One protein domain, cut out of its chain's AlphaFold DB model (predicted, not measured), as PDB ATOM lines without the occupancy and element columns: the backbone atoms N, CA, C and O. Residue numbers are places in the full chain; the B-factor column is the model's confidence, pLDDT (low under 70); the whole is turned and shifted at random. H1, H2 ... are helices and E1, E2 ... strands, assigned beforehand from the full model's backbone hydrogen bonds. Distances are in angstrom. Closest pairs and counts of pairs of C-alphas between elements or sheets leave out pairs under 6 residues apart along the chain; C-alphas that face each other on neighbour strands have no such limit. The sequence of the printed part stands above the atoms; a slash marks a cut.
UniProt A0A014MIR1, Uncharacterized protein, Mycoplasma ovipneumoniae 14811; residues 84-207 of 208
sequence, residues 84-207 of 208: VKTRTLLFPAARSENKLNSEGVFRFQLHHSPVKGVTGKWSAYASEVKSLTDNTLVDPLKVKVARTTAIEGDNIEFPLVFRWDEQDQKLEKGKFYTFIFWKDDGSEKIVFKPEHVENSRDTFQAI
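What this domain is: This is residues 84 to 207 of the 208 residues of an uncharacterized protein of Mycoplasma ovipneumoniae 14811 (UniProt A0A014MIR1). A strongly twisted sheet of seven strands, E1 E3 E4 E5 E7 E8 E9, has the small two-strand sheet E2 E6 over part of one face, a lopsided sandwich, that is, two sheets face to face, with their strands crossed at 56 degrees. E3 and E7 run side by side through the larger sheet, E6 comes near its edge strand E5, and the short helix H1 lies beyond E8. The printed part has 124 residues, with named elements in the order E1 E2 E3 E4 E5 E6 E7 E8 H1 E9. The larger sheet is branched and mixed, the smaller antiparallel; the class is mostly strand, with under half of the residues in named elements. The whole is compact, with a radius of gyration of the C-alphas of 13.8 A and spans of 38 by 33 by 27 A.

Where its parts are: In the larger sheet, E3 is residues 121 to 131, 29.9 A long, from C-alpha 121 at (-34.257, -0.495, 17.437). E7 is residues 176 to 183, 23.5 A; E5, residues 143 to 149, 19.9 A; E8, residues 188 to 192, 13.8 A; E1, residues 85 to 89, 13.4 A, beginning at (-47.649, -6.858, 16.120); E4, residues 134 to 137; and E9, residues 203 to 205, ending at (-41.750, 2.887, 41.875). E2 is residues 106 to 110, 13.3 A, E6 residues 160 to 164, 13.4 A, and H1 residues 194 to 198, 6.0 A.

How they stand to each other: E3 and E7 are antiparallel at 158 degrees, with N 123 and O 182 2.8 A apart, within hydrogen-bond range. On the other side of E3 from E7 lie E5, beside residues 121 to 127 with N 124 and O 146 at 2.8 A, and E4, beside residues 129 to 131 with N 130 and O 136 at 3.1 A. E3 and E4 form a hairpin. E7 and E8 form another, with N 190 and O 181 at 2.8 A. E9 is beside residues 176 to 178 of E7, with N 204 and O 177 at 2.8 A. E1 is parallel to E8, with N 87 and O 189 at 2.8 A. E2 and E6 are antiparallel at 168 degrees, with N 162 and O 108 at 2.9 A. The closest C-alphas of E5 and E6, Ala 146 and Trp 164, are 5.4 A apart. E2 and E5 are apart. H1 is on the larger sheet at a height of 6.3 A, over none of its strands, but only just: 2 of its 5 C-alphas fall on E8. In H1 every O i to N i+4 pair is within hydrogen-bond range.

The domain as a whole: The two C-alphas farthest apart, Asp 139 and Asp 154, are 43.1 A apart. The printed part has no cut. The long links are E1 to E2 and E6 to E7. The mean pLDDT of the printed part is 93.6, and residue 112 is under 70.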
ATOM      1  N   VAL A  84     -49.796  -3.596  13.425       97.19
ATOM      2  CA  VAL A  84     -48.836  -3.570  14.541       97.19
ATOM      3  C   VAL A  84     -48.882  -4.897  15.301       97.19
ATOM      4  O   VAL A  84     -49.880  -5.225  15.951       97.19
ATOM      5  N   LYS A  85     -47.776  -5.647  15.302       96.62
ATOM      6  CA  LYS A  85     -47.649  -6.858  16.120       96.62
ATOM      7  C   LYS A  85     -47.579  -6.475  17.598       96.62
ATOM      8  O   LYS A  85     -46.650  -5.799  18.034       96.62
ATOM      9  N   THR A  86     -48.541  -6.948  18.384       96.00
ATOM     10  CA  THR A  86     -48.550  -6.738  19.838       96.00
ATOM     11  C   THR A  86     -47.965  -7.953  20.551       96.00
ATOM     12  O   THR A  86     -48.438  -9.075  20.382       96.00
ATOM     13  N   ARG A  87     -46.928  -7.724  21.354       95.12
ATOM     14  CA  ARG A  87     -46.328  -8.693  22.278       95.12
ATOM     15  C   ARG A  87     -46.787  -8.365  23.697       95.12
ATOM     16  O   ARG A  87     -46.859  -7.194  24.067       95.12
ATOM     17  N   THR A  88     -47.069  -9.382  24.501       94.38
ATOM     18  CA  THR A  88     -47.733  -9.184  25.796       94.38
ATOM     19  C   THR A  88     -46.884  -9.692  26.952       94.38
ATOM     20  O   THR A  88     -46.504 -10.861  26.974       94.38
ATOM     21  N   LEU A  89     -46.631  -8.839  27.944       93.12
ATOM     22  CA  LEU A  89     -46.047  -9.229  29.225       93.12
ATOM     23  C   LEU A  89     -47.138  -9.883  30.078       93.12
ATOM     24  O   LEU A  89     -48.107  -9.238  30.479       93.12
ATOM     25  N   LEU A  90     -47.001 -11.193  30.290       92.38
ATOM     26  CA  LEU A  90     -48.040 -12.038  30.890       92.38
ATOM     27  C   LEU A  90     -48.141 -11.901  32.410       92.38
ATOM     28  O   LEU A  90     -49.184 -12.207  32.984       92.38
ATOM     29  N   PHE A  91     -47.068 -11.456  33.054       92.00
ATOM     30  CA  PHE A  91     -46.960 -11.326  34.502       92.00
ATOM     31  C   PHE A  91     -47.071  -9.856  34.928       92.00
ATOM     32  O   PHE A  91     -46.795  -8.965  34.120       92.00
ATOM     33  N   PRO A  92     -47.484  -9.589  36.181       93.12
ATOM     34  CA  PRO A  92     -47.480  -8.236  36.723       93.12
ATOM     35  C   PRO A  92     -46.055  -7.670  36.800       93.12
ATOM     36  O   PRO A  92     -45.065  -8.395  36.695       93.12
ATOM     37  N   ALA A  93     -45.957  -6.366  37.041       91.62
ATOM     38  CA  ALA A  93     -44.704  -5.677  37.307       91.62
ATOM     39  C   ALA A  93     -43.917  -6.351  38.447       91.62
ATOM     40  O   ALA A  93     -44.409  -6.458  39.575       91.62
ATOM     41  N   ALA A  94     -42.670  -6.748  38.178       90.00
ATOM     42  CA  ALA A  94     -41.744  -7.272  39.182       90.00
ATOM     43  C   ALA A  94     -41.166  -6.119  40.030       90.00
ATOM     44  O   ALA A  94     -40.002  -5.731  39.903       90.00
ATOM     45  N   ARG A  95     -42.020  -5.511  40.864       89.56
ATOM     46  CA  ARG A  95     -41.746  -4.261  41.606       89.56
ATOM     47  C   ARG A  95     -40.539  -4.336  42.540       89.56
ATOM     48  O   ARG A  95     -39.890  -3.324  42.762       89.56
ATOM     49  N   SER A  96     -40.256  -5.505  43.107       86.31
ATOM     50  CA  SER A  96     -39.133  -5.714  44.030       86.31
ATOM     51  C   SER A  96     -37.782  -5.818  43.327       86.31
ATOM     52  O   SER A  96     -36.761  -5.513  43.935       86.31
ATOM     53  N   GLU A  97     -37.777  -6.261  42.073       84.44
ATOM     54  CA  GLU A  97     -36.566  -6.577  41.309       84.44
ATOM     55  C   GLU A  97     -36.072  -5.388  40.479       84.44
ATOM     56  O   GLU A  97     -34.889  -5.299  40.166       84.44
ATOM     57  N   ASN A  98     -36.966  -4.454  40.142       82.81
ATOM     58  CA  ASN A  98     -36.657  -3.318  39.281       82.81
ATOM     59  C   ASN A  98     -36.578  -2.030  40.108       82.81
ATOM     60  O   ASN A  98     -37.596  -1.521  40.582       82.81
ATOM     61  N   LYS A  99     -35.357  -1.519  40.273       88.44
ATOM     62  CA  LYS A  99     -35.014  -0.354  41.099       88.44
ATOM     63  C   LYS A  99     -33.990   0.533  40.385       88.44
ATOM     64  O   LYS A  99     -33.362   0.120  39.408       88.44
ATOM     65  N   LEU A 100     -33.838   1.757  40.874       90.75
ATOM     66  CA  LEU A 100     -32.713   2.629  40.562       90.75
ATOM     67  C   LEU A 100     -31.432   2.029  41.150       90.75
ATOM     68  O   LEU A 100     -31.450   1.460  42.235       90.75
ATOM     69  N   ASN A 101     -30.316   2.165  40.443       91.25
ATOM     70  CA  ASN A 101     -29.001   1.877  41.012       91.25
ATOM     71  C   ASN A 101     -28.439   3.092  41.788       91.25
ATOM     72  O   ASN A 101     -29.084   4.140  41.872       91.25
ATOM     73  N   SER A 102     -27.210   2.982  42.304       89.38
ATOM     74  CA  SER A 102     -26.509   4.051  43.040       89.38
ATOM     75  C   SER A 102     -26.324   5.357  42.257       89.38
ATOM     76  O   SER A 102     -26.159   6.414  42.861       89.38
ATOM     77  N   GLU A 103     -26.380   5.315  40.924       88.38
ATOM     78  CA  GLU A 103     -26.287   6.489  40.049       88.38
ATOM     79  C   GLU A 103     -27.667   7.037  39.626       88.38
ATOM     80  O   GLU A 103     -27.760   7.917  38.754       88.38
ATOM     81  N   GLY A 104     -28.748   6.507  40.209       87.12
ATOM     82  CA  GLY A 104     -30.125   6.869  39.880       87.12
ATOM     83  C   GLY A 104     -30.574   6.370  38.504       87.12
ATOM     84  O   GLY A 104     -31.456   6.972  37.896       87.12
ATOM     85  N   VAL A 105     -29.950   5.318  37.968       92.06
ATOM     86  CA  VAL A 105     -30.304   4.729  36.670       92.06
ATOM     87  C   VAL A 105     -31.267   3.575  36.889       92.06
ATOM     88  O   VAL A 105     -30.925   2.577  37.525       92.06
ATOM     89  N   PHE A 106     -32.462   3.686  36.313       91.75
ATOM     90  CA  PHE A 106     -33.399   2.571  36.243       91.75
ATOM     91  C   PHE A 106     -33.037   1.679  35.056       91.75
ATOM     92  O   PHE A 106     -32.876   2.173  33.934       91.75
ATOM     93  N   ARG A 107     -32.930   0.368  35.289       91.44
ATOM     94  CA  ARG A 107     -32.710  -0.627  34.236       91.44
ATOM     95  C   ARG A 107     -33.925  -1.534  34.137       91.44
ATOM     96  O   ARG A 107     -34.276  -2.182  35.113       91.44
ATOM     97  N   PHE A 108     -34.522  -1.614  32.951       89.50
ATOM     98  CA  PHE A 108     -35.605  -2.554  32.665       89.50
ATOM     99  C   PHE A 108     -35.096  -3.602  31.682       89.50
ATOM    100  O   PHE A 108     -34.676  -3.269  30.571       89.50
ATOM    101  N   GLN A 109     -35.115  -4.865  32.096       88.12
ATOM    102  CA  GLN A 109     -34.678  -5.985  31.268       88.12
ATOM    103  C   GLN A 109     -35.876  -6.872  30.963       88.12
ATOM    104  O   GLN A 109     -36.599  -7.287  31.865       88.12
ATOM    105  N   LEU A 110     -36.087  -7.167  29.686       84.12
ATOM    106  CA  LEU A 110     -37.118  -8.104  29.270       84.12
ATOM    107  C   LEU A 110     -36.442  -9.437  28.957       84.12
ATOM    108  O   LEU A 110     -35.889  -9.607  27.875       84.12
ATOM    109  N   HIS A 111     -36.471 -10.368  29.910       75.38
ATOM    110  CA  HIS A 111     -36.379 -11.799  29.613       75.38
ATOM    111  C   HIS A 111     -37.800 -12.320  29.377       75.38
ATOM    112  O   HIS A 111     -38.729 -11.734  29.928       75.38
ATOM    113  N   HIS A 112     -37.967 -13.382  28.576       63.56
ATOM    114  CA  HIS A 112     -39.164 -14.241  28.397       63.56
ATOM    115  C   HIS A 112     -39.624 -14.416  26.935       63.56
ATOM    116  O   HIS A 112     -39.275 -13.664  26.027       63.56
ATOM    117  N   SER A 113     -40.494 -15.421  26.742       75.12
ATOM    118  CA  SER A 113     -41.189 -15.760  25.489       75.12
ATOM    119  C   SER A 113     -41.715 -14.557  24.680       75.12
ATOM    120  O   SER A 113     -41.489 -14.553  23.467       75.12
ATOM    121  N   PRO A 114     -42.335 -13.512  25.276       81.00
ATOM    122  CA  PRO A 114     -42.889 -12.397  24.506       81.00
ATOM    123  C   PRO A 114     -41.849 -11.634  23.683       81.00
ATOM    124  O   PRO A 114     -42.172 -11.146  22.601       81.00
ATOM    125  N   VAL A 115     -40.602 -11.562  24.155       87.12
ATOM    126  CA  VAL A 115     -39.503 -10.854  23.479       87.12
ATOM    127  C   VAL A 115     -38.542 -11.794  22.752       87.12
ATOM    128  O   VAL A 115     -37.519 -11.355  22.236       87.12
ATOM    129  N   LYS A 116     -38.876 -13.084  22.627       87.50
ATOM    130  CA  LYS A 116     -38.103 -14.010  21.793       87.50
ATOM    131  C   LYS A 116     -38.130 -13.545  20.328       87.50
ATOM    132  O   LYS A 116     -39.201 -13.250  19.781       87.50
ATOM    133  N   GLY A 117     -36.949 -13.483  19.710       88.94
ATOM    134  CA  GLY A 117     -36.773 -13.100  18.304       88.94
ATOM    135  C   GLY A 117     -37.152 -11.649  17.990       88.94
ATOM    136  O   GLY A 117     -37.624 -11.372  16.892       88.94
ATOM    137  N   VAL A 118     -37.059 -10.738  18.963       93.75
ATOM    138  CA  VAL A 118     -37.118  -9.293  18.683       93.75
ATOM    139  C   VAL A 118     -35.828  -8.847  18.000       93.75
ATOM    140  O   VAL A 118     -34.759  -9.364  18.304       93.75
ATOM    141  N   THR A 119     -35.941  -7.888  17.085       95.50
ATOM    142  CA  THR A 119     -34.820  -7.346  16.306       95.50
ATOM    143  C   THR A 119     -34.919  -5.825  16.210       95.50
ATOM    144  O   THR A 119     -35.963  -5.235  16.524       95.50
ATOM    145  N   GLY A 120     -33.844  -5.182  15.750       96.94
ATOM    146  CA  GLY A 120     -33.833  -3.752  15.434       96.94
ATOM    147  C   GLY A 120     -33.880  -2.821  16.652       96.94
ATOM    148  O   GLY A 120     -33.532  -3.204  17.767       96.94
ATOM    149  N   LYS A 121     -34.268  -1.561  16.424       98.38
ATOM    150  CA  LYS A 121     -34.257  -0.495  17.437       98.38
ATOM    151  C   LYS A 121     -35.603  -0.357  18.141       98.38
ATOM    152  O   LYS A 121     -36.649  -0.464  17.499       98.38
ATOM    153  N   TRP A 122     -35.554  -0.112  19.444       98.25
ATOM    154  CA  TRP A 122     -36.718  -0.017  20.315       98.25
ATOM    155  C   TRP A 122     -36.628   1.190  21.242       98.25
ATOM    156  O   TRP A 122     -35.565   1.500  21.786       98.25
ATOM    157  N   SER A 123     -37.787   1.778  21.510       98.19
ATOM    158  CA  SER A 123     -37.995   2.861  22.462       98.19
ATOM    159  C   SER A 123     -38.938   2.402  23.580       98.19
ATOM    160  O   SER A 123     -40.036   1.901  23.327       98.19
ATOM    161  N   ALA A 124     -38.511   2.570  24.830       97.75
ATOM    162  CA  ALA A 124     -39.322   2.389  26.028       97.75
ATOM    163  C   ALA A 124     -39.816   3.744  26.533       97.75
ATOM    164  O   ALA A 124     -39.018   4.658  26.738       97.75
ATOM    165  N   TYR A 125     -41.116   3.843  26.794       98.38
ATOM    166  CA  TYR A 125     -41.772   5.046  27.294       98.38
ATOM    167  C   TYR A 125     -42.265   4.806  28.720       98.38
ATOM    168  O   TYR A 125     -43.218   4.056  28.938       98.38
ATOM    169  N   ALA A 126     -41.616   5.449  29.687       98.12
ATOM    170  CA  ALA A 126     -42.002   5.445  31.091       98.12
ATOM    171  C   ALA A 126     -42.926   6.636  31.359       98.12
ATOM    172  O   ALA A 126     -42.478   7.781  31.360       98.12
ATOM    173  N   SER A 127     -44.217   6.376  31.554       98.38
ATOM    174  CA  SER A 127     -45.211   7.424  31.819       98.38
ATOM    175  C   SER A 127     -45.451   7.556  33.321       98.38
ATOM    176  O   SER A 127     -45.698   6.537  33.969       98.38
ATOM    177  N   GLU A 128     -45.381   8.773  33.873       98.38
ATOM    178  CA  GLU A 128     -45.649   9.013  35.302       98.38
ATOM    179  C   GLU A 128     -47.132   8.739  35.615       98.38
ATOM    180  O   GLU A 128     -48.037   9.163  34.887       98.38
ATOM    181  N   VAL A 129     -47.379   8.011  36.705       98.38
ATOM    182  CA  VAL A 129     -48.719   7.647  37.190       98.38
ATOM    183  C   VAL A 129     -48.901   8.047  38.649       98.38
ATOM    184  O   VAL A 129     -47.941   8.377  39.347       98.38
ATOM    185  N   LYS A 130     -50.148   8.023  39.124       97.94
ATOM    186  CA  LYS A 130     -50.498   8.492  40.469       97.94
ATOM    187  C   LYS A 130     -49.853   7.679  41.592       97.94
ATOM    188  O   LYS A 130     -49.403   8.274  42.569       97.94
ATOM    189  N   SER A 131     -49.838   6.346  41.502       97.44
ATOM    190  CA  SER A 131     -49.287   5.491  42.563       97.44
ATOM    191  C   SER A 131     -48.994   4.056  42.102       97.44
ATOM    192  O   SER A 131     -49.256   3.672  40.961       97.44
ATOM    193  N   LEU A 132     -48.491   3.213  43.014       96.00
ATOM    194  CA  LEU A 132     -48.375   1.767  42.782       96.00
ATOM    195  C   LEU A 132     -49.729   1.052  42.635       96.00
ATOM    196  O   LEU A 132     -49.773  -0.058  42.117       96.00
ATOM    197  N   THR A 133     -50.828   1.628  43.102       96.94
ATOM    198  CA  THR A 133     -52.163   1.009  43.032       96.94
ATOM    199  C   THR A 133     -53.112   1.767  42.111       96.94
ATOM    200  O   THR A 133     -54.275   1.395  42.003       96.94
ATOM    201  N   ASP A 134     -52.618   2.803  41.434       97.50
ATOM    202  CA  ASP A 134     -53.367   3.613  40.483       97.50
ATOM    203  C   ASP A 134     -52.461   3.993  39.303       97.50
ATOM    204  O   ASP A 134     -51.635   4.907  39.382       97.50
ATOM    205  N   ASN A 135     -52.634   3.274  38.190       97.62
ATOM    206  CA  ASN A 135     -51.914   3.514  36.938       97.62
ATOM    207  C   ASN A 135     -52.538   4.621  36.068       97.62
ATOM    208  O   ASN A 135     -52.227   4.718  34.877       97.62
ATOM    209  N   THR A 136     -53.418   5.453  36.634       98.06
ATOM    210  CA  THR A 136     -53.876   6.665  35.955       98.06
ATOM    211  C   THR A 136     -52.690   7.595  35.722       98.06
ATOM    212  O   THR A 136     -51.929   7.885  36.649       98.06
ATOM    213  N   LEU A 137     -52.563   8.085  34.491       98.06
ATOM    214  CA  LEU A 137     -51.565   9.077  34.107       98.06
ATOM    215  C   LEU A 137     -51.736  10.366  34.917       98.06
ATOM    216  O   LEU A 137     -52.861  10.812  35.169       98.06
ATOM    217  N   VAL A 138     -50.616  10.970  35.302       97.50
ATOM    218  CA  VAL A 138     -50.617  12.314  35.893       97.50
ATOM    219  C   VAL A 138     -50.865  13.382  34.822       97.50
ATOM    220  O   VAL A 138     -50.588  13.165  33.642       97.50
ATOM    221  N   ASP A 139     -51.383  14.535  35.247       94.38
ATOM    222  CA  ASP A 139     -51.580  15.720  34.408       94.38
ATOM    223  C   ASP A 139     -50.725  16.876  34.967       94.38
ATOM    224  O   ASP A 139     -50.815  17.146  36.170       94.38
ATOM    225  N   PRO A 140     -49.863  17.535  34.167       95.19
ATOM    226  CA  PRO A 140     -49.586  17.281  32.748       95.19
ATOM    227  C   PRO A 140     -48.930  15.919  32.490       95.19
ATOM    228  O   PRO A 140     -48.200  15.402  33.339       95.19
ATOM    229  N   LEU A 141     -49.156  15.366  31.290       96.56
ATOM    230  CA  LEU A 141     -48.525  14.121  30.847       96.56
ATOM    231  C   LEU A 141     -46.997  14.251  30.891       96.56
ATOM    232  O   LEU A 141     -46.415  15.113  30.234       96.56
ATOM    233  N   LYS A 142     -46.348  13.338  31.613       97.12
ATOM    234  CA  LYS A 142     -44.890  13.234  31.694       97.12
ATOM    235  C   LYS A 142     -44.440  11.857  31.247       97.12
ATOM    236  O   LYS A 142     -44.854  10.848  31.820       97.12
ATOM    237  N   VAL A 143     -43.579  11.829  30.235       97.88
ATOM    238  CA  VAL A 143     -43.030  10.597  29.668       97.88
ATOM    239  C   VAL A 143     -41.516  10.726  29.560       97.88
ATOM    240  O   VAL A 143     -41.015  11.695  28.993       97.88
ATOM    241  N   LYS A 144     -40.801   9.739  30.099       97.69
ATOM    242  CA  LYS A 144     -39.352   9.574  29.947       97.69
ATOM    243  C   LYS A 144     -39.070   8.459  28.949       97.69
ATOM    244  O   LYS A 144     -39.775   7.449  28.932       97.69
ATOM    245  N   VAL A 145     -38.027   8.603  28.145       97.56
ATOM    246  CA  VAL A 145     -37.710   7.685  27.045       97.56
ATOM    247  C   VAL A 145     -36.342   7.052  27.256       97.56
ATOM    248  O   VAL A 145     -35.374   7.749  27.530       97.56
ATOM    249  N   ALA A 146     -36.262   5.737  27.078       97.88
ATOM    250  CA  ALA A 146     -35.003   5.014  26.942       97.88
ATOM    251  C   ALA A 146     -34.992   4.278  25.605       97.88
ATOM    252  O   ALA A 146     -36.020   3.751  25.178       97.88
ATOM    253  N   ARG A 147     -33.837   4.218  24.943       97.31
ATOM    254  CA  ARG A 147     -33.687   3.554  23.644       97.31
ATOM    255  C   ARG A 147     -32.708   2.401  23.744       97.31
ATOM    256  O   ARG A 147     -31.764   2.443  24.526       97.31
ATOM    257  N   THR A 148     -32.937   1.364  22.953       97.19
ATOM    258  CA  THR A 148     -32.039   0.215  22.864       97.19
ATOM    259  C   THR A 148     -32.076  -0.393  21.468       97.19
ATOM    260  O   THR A 148     -32.982  -0.127  20.678       97.19
ATOM    261  N   THR A 149     -31.079  -1.210  21.149       97.56
ATOM    262  CA  THR A 149     -31.097  -2.083  19.969       97.56
ATOM    263  C   THR A 149     -31.151  -3.516  20.466       97.56
ATOM    264  O   THR A 149     -30.422  -3.865  21.394       97.56
ATOM    265  N   ALA A 150     -32.038  -4.321  19.885       95.94
ATOM    266  CA  ALA A 150     -32.195  -5.716  20.254       95.94
ATOM    267  C   ALA A 150     -30.867  -6.466  20.104       95.94
ATOM    268  O   ALA A 150     -30.180  -6.342  19.091       95.94
ATOM    269  N   ILE A 151     -30.518  -7.238  21.127       93.44
ATOM    270  CA  ILE A 151     -29.362  -8.125  21.094       93.44
ATOM    271  C   ILE A 151     -29.794  -9.403  20.376       93.44
ATOM    272  O   ILE A 151     -30.671 -10.127  20.851       93.44
ATOM    273  N   GLU A 152     -29.178  -9.663  19.228       89.62
ATOM    274  CA  GLU A 152     -29.472 -10.811  18.370       89.62
ATOM    275  C   GLU A 152     -28.434 -11.923  18.578       89.62
ATOM    276  O   GLU A 152     -27.254 -11.656  18.810       89.62
ATOM    277  N   GLY A 153     -28.875 -13.179  18.504       85.25
ATOM    278  CA  GLY A 153     -28.025 -14.356  18.679       85.25
ATOM    279  C   GLY A 153     -28.759 -15.524  19.331       85.25
ATOM    280  O   GLY A 153     -29.919 -15.410  19.739       85.25
ATOM    281  N   ASP A 154     -28.065 -16.650  19.450       82.06
ATOM    282  CA  ASP A 154     -28.577 -17.824  20.150       82.06
ATOM    283  C   ASP A 154     -28.428 -17.663  21.670       82.06
ATOM    284  O   ASP A 154     -27.452 -17.099  22.161       82.06
ATOM    285  N   ASN A 155     -29.389 -18.196  22.431       83.88
ATOM    286  CA  ASN A 155     -29.375 -18.229  23.903       83.88
ATOM    287  C   ASN A 155     -29.264 -16.856  24.603       83.88
ATOM    288  O   ASN A 155     -28.773 -16.769  25.727       83.88
ATOM    289  N   ILE A 156     -29.752 -15.782  23.974       88.50
ATOM    290  CA  ILE A 156     -29.821 -14.457  24.602       88.50
ATOM    291  C   ILE A 156     -30.906 -14.442  25.687       88.50
ATOM    292  O   ILE A 156     -32.096 -14.572  25.397       88.50
ATOM    293  N   GLU A 157     -30.493 -14.249  26.940       88.62
ATOM    294  CA  GLU A 157     -31.396 -14.209  28.098       88.62
ATOM    295  C   GLU A 157     -32.272 -12.942  28.111       88.62
ATOM    296  O   GLU A 157     -33.480 -13.013  28.339       88.62
ATOM    297  N   PHE A 158     -31.671 -11.789  27.795       91.38
ATOM    298  CA  PHE A 158     -32.313 -10.471  27.813       91.38
ATOM    299  C   PHE A 158     -32.090  -9.735  26.483       91.38
ATOM    300  O   PHE A 158     -31.178  -8.912  26.386       91.38
ATOM    301  N   PRO A 159     -32.895 -10.000  25.439       93.50
ATOM    302  CA  PRO A 159     -32.694  -9.377  24.131       93.50
ATOM    303  C   PRO A 159     -32.964  -7.867  24.125       93.50
ATOM    304  O   PRO A 159     -32.482  -7.171  23.239       93.50
ATOM    305  N   LEU A 160     -33.710  -7.342  25.104       95.25
ATOM    306  CA  LEU A 160     -33.964  -5.910  25.262       95.25
ATOM    307  C   LEU A 160     -33.584  -5.456  26.671       95.25
ATOM    308  O   LEU A 160     -34.126  -5.946  27.668       95.25
ATOM    309  N   VAL A 161     -32.677  -4.482  26.735       95.00
ATOM    310  CA  VAL A 161     -32.229  -3.834  27.970       95.00
ATOM    311  C   VAL A 161     -32.352  -2.326  27.796       95.00
ATOM    312  O   VAL A 161     -31.667  -1.738  26.960       95.00
ATOM    313  N   PHE A 162     -33.219  -1.707  28.593       95.94
ATOM    314  CA  PHE A 162     -33.447  -0.263  28.599       95.94
ATOM    315  C   PHE A 162     -32.803   0.362  29.830       95.94
ATOM    316  O   PHE A 162     -32.896  -0.188  30.932       95.94
ATOM    317  N   ARG A 163     -32.157   1.515  29.644       96.50
ATOM    318  CA  ARG A 163     -31.517   2.292  30.707       96.50
ATOM    319  C   ARG A 163     -31.956   3.746  30.579       96.50
ATOM    320  O   ARG A 163     -31.842   4.320  29.503       96.50
ATOM    321  N   TRP A 164     -32.458   4.319  31.667       96.19
ATOM    322  CA  TRP A 164     -32.741   5.755  31.760       96.19
ATOM    323  C   TRP A 164     -31.558   6.442  32.440       96.19
ATOM    324  O   TRP A 164     -31.624   6.789  33.619       96.19
ATOM    325  N   ASP A 165     -30.438   6.535  31.727       92.75
ATOM    326  CA  ASP A 165     -29.192   7.157  32.189       92.75
ATOM    327  C   ASP A 165     -28.930   8.539  31.570       92.75
ATOM    328  O   ASP A 165     -28.206   9.335  32.174       92.75
ATOM    329  N   GLU A 166     -29.568   8.864  30.442       91.56
ATOM    330  CA  GLU A 166     -29.584  10.216  29.869       91.56
ATOM    331  C   GLU A 166     -30.207  11.225  30.851       91.56
ATOM    332  O   GLU A 166     -31.268  10.977  31.423       91.56
ATOM    333  N   GLN A 167     -29.555  12.379  31.044       82.56
ATOM    334  CA  GLN A 167     -29.818  13.295  32.164       82.56
ATOM    335  C   GLN A 167     -31.289  13.723  32.290       82.56
ATOM    336  O   GLN A 167     -31.877  13.553  33.357       82.56
ATOM    337  N   ASP A 168     -31.912  14.185  31.205       91.44
ATOM    338  CA  ASP A 168     -33.323  14.604  31.218       91.44
ATOM    339  C   ASP A 168     -34.309  13.431  31.126       91.44
ATOM    340  O   ASP A 168     -35.519  13.608  31.309       91.44
ATOM    341  N   GLN A 169     -33.806  12.224  30.868       95.88
ATOM    342  CA  GLN A 169     -34.602  11.005  30.778       95.88
ATOM    343  C   GLN A 169     -34.551  10.163  32.052       95.88
ATOM    344  O   GLN A 169     -35.381   9.269  32.196       95.88
ATOM    345  N   LYS A 170     -33.649  10.443  33.002       95.38
ATOM    346  CA  LYS A 170     -33.590   9.707  34.271       95.38
ATOM    347  C   LYS A 170     -34.961   9.644  34.944       95.38
ATOM    348  O   LYS A 170     -35.703  10.630  34.989       95.38
ATOM    349  N   LEU A 171     -35.285   8.469  35.482       95.81
ATOM    350  CA  LEU A 171     -36.484   8.308  36.294       95.81
ATOM    351  C   LEU A 171     -36.241   8.934  37.668       95.81
ATOM    352  O   LEU A 171     -35.239   8.667  38.326       95.81
ATOM    353  N   GLU A 172     -37.172   9.772  38.102       94.94
ATOM    354  CA  GLU A 172     -37.065  10.498  39.366       94.94
ATOM    355  C   GLU A 172     -37.386   9.594  40.563       94.94
ATOM    356  O   GLU A 172     -38.423   8.922  40.583       94.94
ATOM    357  N   LYS A 173     -36.522   9.613  41.585       94.69
ATOM    358  CA  LYS A 173     -36.709   8.857  42.830       94.69
ATOM    359  C   LYS A 173     -38.045   9.198  43.498       94.69
ATOM    360  O   LYS A 173     -38.430  10.359  43.602       94.69
ATOM    361  N   GLY A 174     -38.744   8.176  43.984       94.44
ATOM    362  CA  GLY A 174     -40.031   8.293  44.670       94.44
ATOM    363  C   GLY A 174     -41.242   8.422  43.742       94.44
ATOM    364  O   GLY A 174     -42.368   8.329  44.228       94.44
ATOM    365  N   LYS A 175     -41.039   8.586  42.428       96.94
ATOM    366  CA  LYS A 175     -42.118   8.630  41.433       96.94
ATOM    367  C   LYS A 175     -42.561   7.239  40.993       96.94
ATOM    368  O   LYS A 175     -41.832   6.255  41.147       96.94
ATOM    369  N   PHE A 176     -43.762   7.182  40.422       97.62
ATOM    370  CA  PHE A 176     -44.384   5.956  39.935       97.62
ATOM    371  C   PHE A 176     -44.520   5.991  38.420       97.62
ATOM    372  O   PHE A 176     -44.887   7.022  37.860       97.62
ATOM    373  N   TYR A 177     -44.263   4.861  37.770       97.94
ATOM    374  CA  TYR A 177     -44.276   4.757  36.315       97.94
ATOM    375  C   TYR A 177     -44.998   3.498  35.842       97.94
ATOM    376  O   TYR A 177     -44.973   2.468  36.516       97.94
ATOM    377  N   THR A 178     -45.588   3.568  34.651       97.38
ATOM    378  CA  THR A 178     -45.936   2.402  33.820       97.38
ATOM    379  C   THR A 178     -45.179   2.486  32.493       97.38
ATOM    380  O   THR A 178     -44.816   3.578  32.047       97.38
ATOM    381  N   PHE A 179     -44.941   1.342  31.852       96.38
ATOM    382  CA  PHE A 179     -44.100   1.240  30.662       96.38
ATOM    383  C   PHE A 179     -44.871   0.695  29.460       96.38
ATOM    384  O   PHE A 179     -45.657  -0.247  29.574       96.38
ATOM    385  N   ILE A 180     -44.600   1.273  28.292       96.94
ATOM    386  CA  ILE A 180     -44.942   0.714  26.982       96.94
ATOM    387  C   ILE A 180     -43.703   0.770  26.097       96.94
ATOM    388  O   ILE A 180     -42.903   1.702  26.194       96.94
ATOM    389  N   PHE A 181     -43.533  -0.232  25.243       97.38
ATOM    390  CA  PHE A 181     -42.365  -0.343  24.380       97.38
ATOM    391  C   PHE A 181     -42.820  -0.388  22.932       97.38
ATOM    392  O   PHE A 181     -43.738  -1.136  22.599       97.38
ATOM    393  N   TRP A 182     -42.155   0.371  22.075       98.31
ATOM    394  CA  TRP A 182     -42.373   0.348  20.637       98.31
ATOM    395  C   TRP A 182     -41.074   0.035  19.928       98.31
ATOM    396  O   TRP A 182     -40.008   0.503  20.326       98.31
ATOM    397  N   LYS A 183     -41.171  -0.736  18.852       98.19
ATOM    398  CA  LYS A 183     -40.114  -0.772  17.853       98.19
ATOM    399  C   LYS A 183     -40.144   0.552  17.095       98.19
ATOM    400  O   LYS A 183     -41.221   1.037  16.751       98.19
ATOM    401  N   ASP A 184     -38.977   1.126  16.827       98.38
ATOM    402  CA  ASP A 184     -38.865   2.482  16.274       98.38
ATOM    403  C   ASP A 184     -39.498   2.610  14.873       98.38
ATOM    404  O   ASP A 184     -39.889   3.698  14.459       98.38
ATOM    405  N   ASP A 185     -39.640   1.501  14.140       97.81
ATOM    406  CA  ASP A 185     -40.309   1.456  12.833       97.81
ATOM    407  C   ASP A 185     -41.850   1.368  12.915       97.81
ATOM    408  O   ASP A 185     -42.522   1.333  11.879       97.81
ATOM    409  N   GLY A 186     -42.409   1.303  14.129       97.88
ATOM    410  CA  GLY A 186     -43.842   1.196  14.404       97.88
ATOM    411  C   GLY A 186     -44.461  -0.174  14.117       97.88
ATOM    412  O   GLY A 186     -45.671  -0.335  14.255       97.88
ATOM    413  N   SER A 187     -43.674  -1.174  13.708       97.88
ATOM    414  CA  SER A 187     -44.203  -2.495  13.332       97.88
ATOM    415  C   SER A 187     -44.568  -3.376  14.527       97.88
ATOM    416  O   SER A 187     -45.400  -4.275  14.395       97.88
ATOM    417  N   GLU A 188     -43.984  -3.121  15.700       97.75
ATOM    418  CA  GLU A 188     -44.202  -3.924  16.900       97.75
ATOM    419  C   GLU A 188     -44.344  -3.051  18.149       97.75
ATOM    420  O   GLU A 188     -43.678  -2.022  18.285       97.75
ATOM    421  N   LYS A 189     -45.166  -3.511  19.095       97.25
ATOM    422  CA  LYS A 189     -45.244  -2.955  20.450       97.25
ATOM    423  C   LYS A 189     -45.273  -4.052  21.505       97.25
ATOM    424  O   LYS A 189     -45.784  -5.144  21.255       97.25
ATOM    425  N   ILE A 190     -44.759  -3.753  22.693       96.56
ATOM    426  CA  ILE A 190     -44.843  -4.616  23.874       96.56
ATOM    427  C   ILE A 190     -45.648  -3.884  24.949       96.56
ATOM    428  O   ILE A 190     -45.367  -2.727  25.266       96.56
ATOM    429  N   VAL A 191     -46.649  -4.561  25.508       96.12
ATOM    430  CA  VAL A 191     -47.542  -4.032  26.552       96.12
ATOM    431  C   VAL A 191     -47.761  -5.070  27.648       96.12
ATOM    432  O   VAL A 191     -47.608  -6.269  27.414       96.12
ATOM    433  N   PHE A 192     -48.153  -4.636  28.844       95.25
ATOM    434  CA  PHE A 192     -48.673  -5.555  29.857       95.25
ATOM    435  C   PHE A 192     -50.008  -6.158  29.418       95.25
ATOM    436  O   PHE A 192     -50.785  -5.525  28.698       95.25
ATOM    437  N   LYS A 193     -50.286  -7.391  29.856       95.25
ATOM    438  CA  LYS A 193     -51.591  -8.028  29.652       95.25
ATOM    439  C   LYS A 193     -52.707  -7.111  30.187       95.25
ATOM    440  O   LYS A 193     -52.524  -6.559  31.275       95.25
ATOM    441  N   PRO A 194     -53.848  -6.967  29.480       96.00
ATOM    442  CA  PRO A 194     -54.904  -6.024  29.859       96.00
ATOM    443  C   PRO A 194     -55.347  -6.135  31.320       96.00
ATOM    444  O   PRO A 194     -55.464  -5.117  31.989       96.00
ATOM    445  N   GLU A 195     -55.453  -7.353  31.857       97.12
ATOM    446  CA  GLU A 195     -55.822  -7.588  33.263       97.12
ATOM    447  C   GLU A 195     -54.872  -6.914  34.273       97.12
ATOM    448  O   GLU A 195     -55.305  -6.467  35.336       97.12
ATOM    449  N   HIS A 196     -53.576  -6.805  33.957       97.25
ATOM    450  CA  HIS A 196     -52.606  -6.135  34.828       97.25
ATOM    451  C   HIS A 196     -52.735  -4.622  34.726       97.25
ATOM    452  O   HIS A 196     -52.569  -3.941  35.730       97.25
ATOM    453  N   VAL A 197     -53.091  -4.097  33.552       96.75
ATOM    454  CA  VAL A 197     -53.368  -2.668  33.359       96.75
ATOM    455  C   VAL A 197     -54.680  -2.288  34.051       96.75
ATOM    456  O   VAL A 197     -54.745  -1.292  34.767       96.75
ATOM    457  N   GLU A 198     -55.736  -3.083  33.894       96.25
ATOM    458  CA  GLU A 198     -57.046  -2.888  34.531       96.25
ATOM    459  C   GLU A 198     -56.931  -2.818  36.055       96.25
ATOM    460  O   GLU A 198     -57.464  -1.893  36.665       96.25
ATOM    461  N   ASN A 199     -56.115  -3.687  36.650       96.75
ATOM    462  CA  ASN A 199     -55.914  -3.759  38.099       96.75
ATOM    463  C   ASN A 199     -54.677  -2.988  38.608       96.75
ATOM    464  O   ASN A 199     -54.234  -3.219  39.732       96.75
ATOM    465  N   SER A 200     -54.082  -2.113  37.782       97.25
ATOM    466  CA  SER A 200     -52.902  -1.292  38.119       97.25
ATOM    467  C   SER A 200     -51.712  -2.093  38.683       97.25
ATOM    468  O   SER A 200     -50.960  -1.624  39.540       97.25
ATOM    469  N   ARG A 201     -51.530  -3.322  38.191       97.12
ATOM    470  CA  ARG A 201     -50.409  -4.230  38.492       97.12
ATOM    471  C   ARG A 201     -49.232  -4.061  37.526       97.12
ATOM    472  O   ARG A 201     -48.274  -4.821  37.608       97.12
ATOM    473  N   ASP A 202     -49.298  -3.086  36.627       96.50
ATOM    474  CA  ASP A 202     -48.282  -2.713  35.632       96.50
ATOM    475  C   ASP A 202     -47.401  -1.524  36.072       96.50
ATOM    476  O   ASP A 202     -46.629  -0.985  35.283       96.50
ATOM    477  N   THR A 203     -47.520  -1.096  37.331       96.88
ATOM    478  CA  THR A 203     -46.816   0.074  37.872       96.88
ATOM    479  C   THR A 203     -45.559  -0.296  38.652       96.88
ATOM    480  O   THR A 203     -45.479  -1.344  39.301       96.88
ATOM    481  N   PHE A 204     -44.599   0.623  38.638       95.75
ATOM    482  CA  PHE A 204     -43.305   0.538  39.301       95.75
ATOM    483  C   PHE A 204     -43.055   1.813  40.099       95.75
ATOM    484  O   PHE A 204     -43.558   2.873  39.733       95.75
ATOM    485  N   GLN A 205     -42.254   1.722  41.157       95.44
ATOM    486  CA  GLN A 205     -41.750   2.887  41.875       95.44
ATOM    487  C   GLN A 205     -40.247   2.991  41.632       95.44
ATOM    488  O   GLN A 205     -39.526   2.005  41.773       95.44
ATOM    489  N   ALA A 206     -39.771   4.180  41.287       93.12
ATOM    490  CA  ALA A 206     -38.346   4.446  41.171       93.12
ATOM    491  C   ALA A 206     -37.750   4.625  42.578       93.12
ATOM    492  O   ALA A 206     -37.717   5.727  43.122       93.12
ATOM    493  N   ILE A 207     -37.344   3.522  43.199       92.44
ATOM    494  CA  ILE A 207     -36.648   3.485  44.496       92.44
ATOM    495  C   ILE A 207     -35.200   3.043  44.297       92.44
ATOM    496  O   ILE A 207     -34.927   2.375  43.309       92.44
TER     497      ILE A 207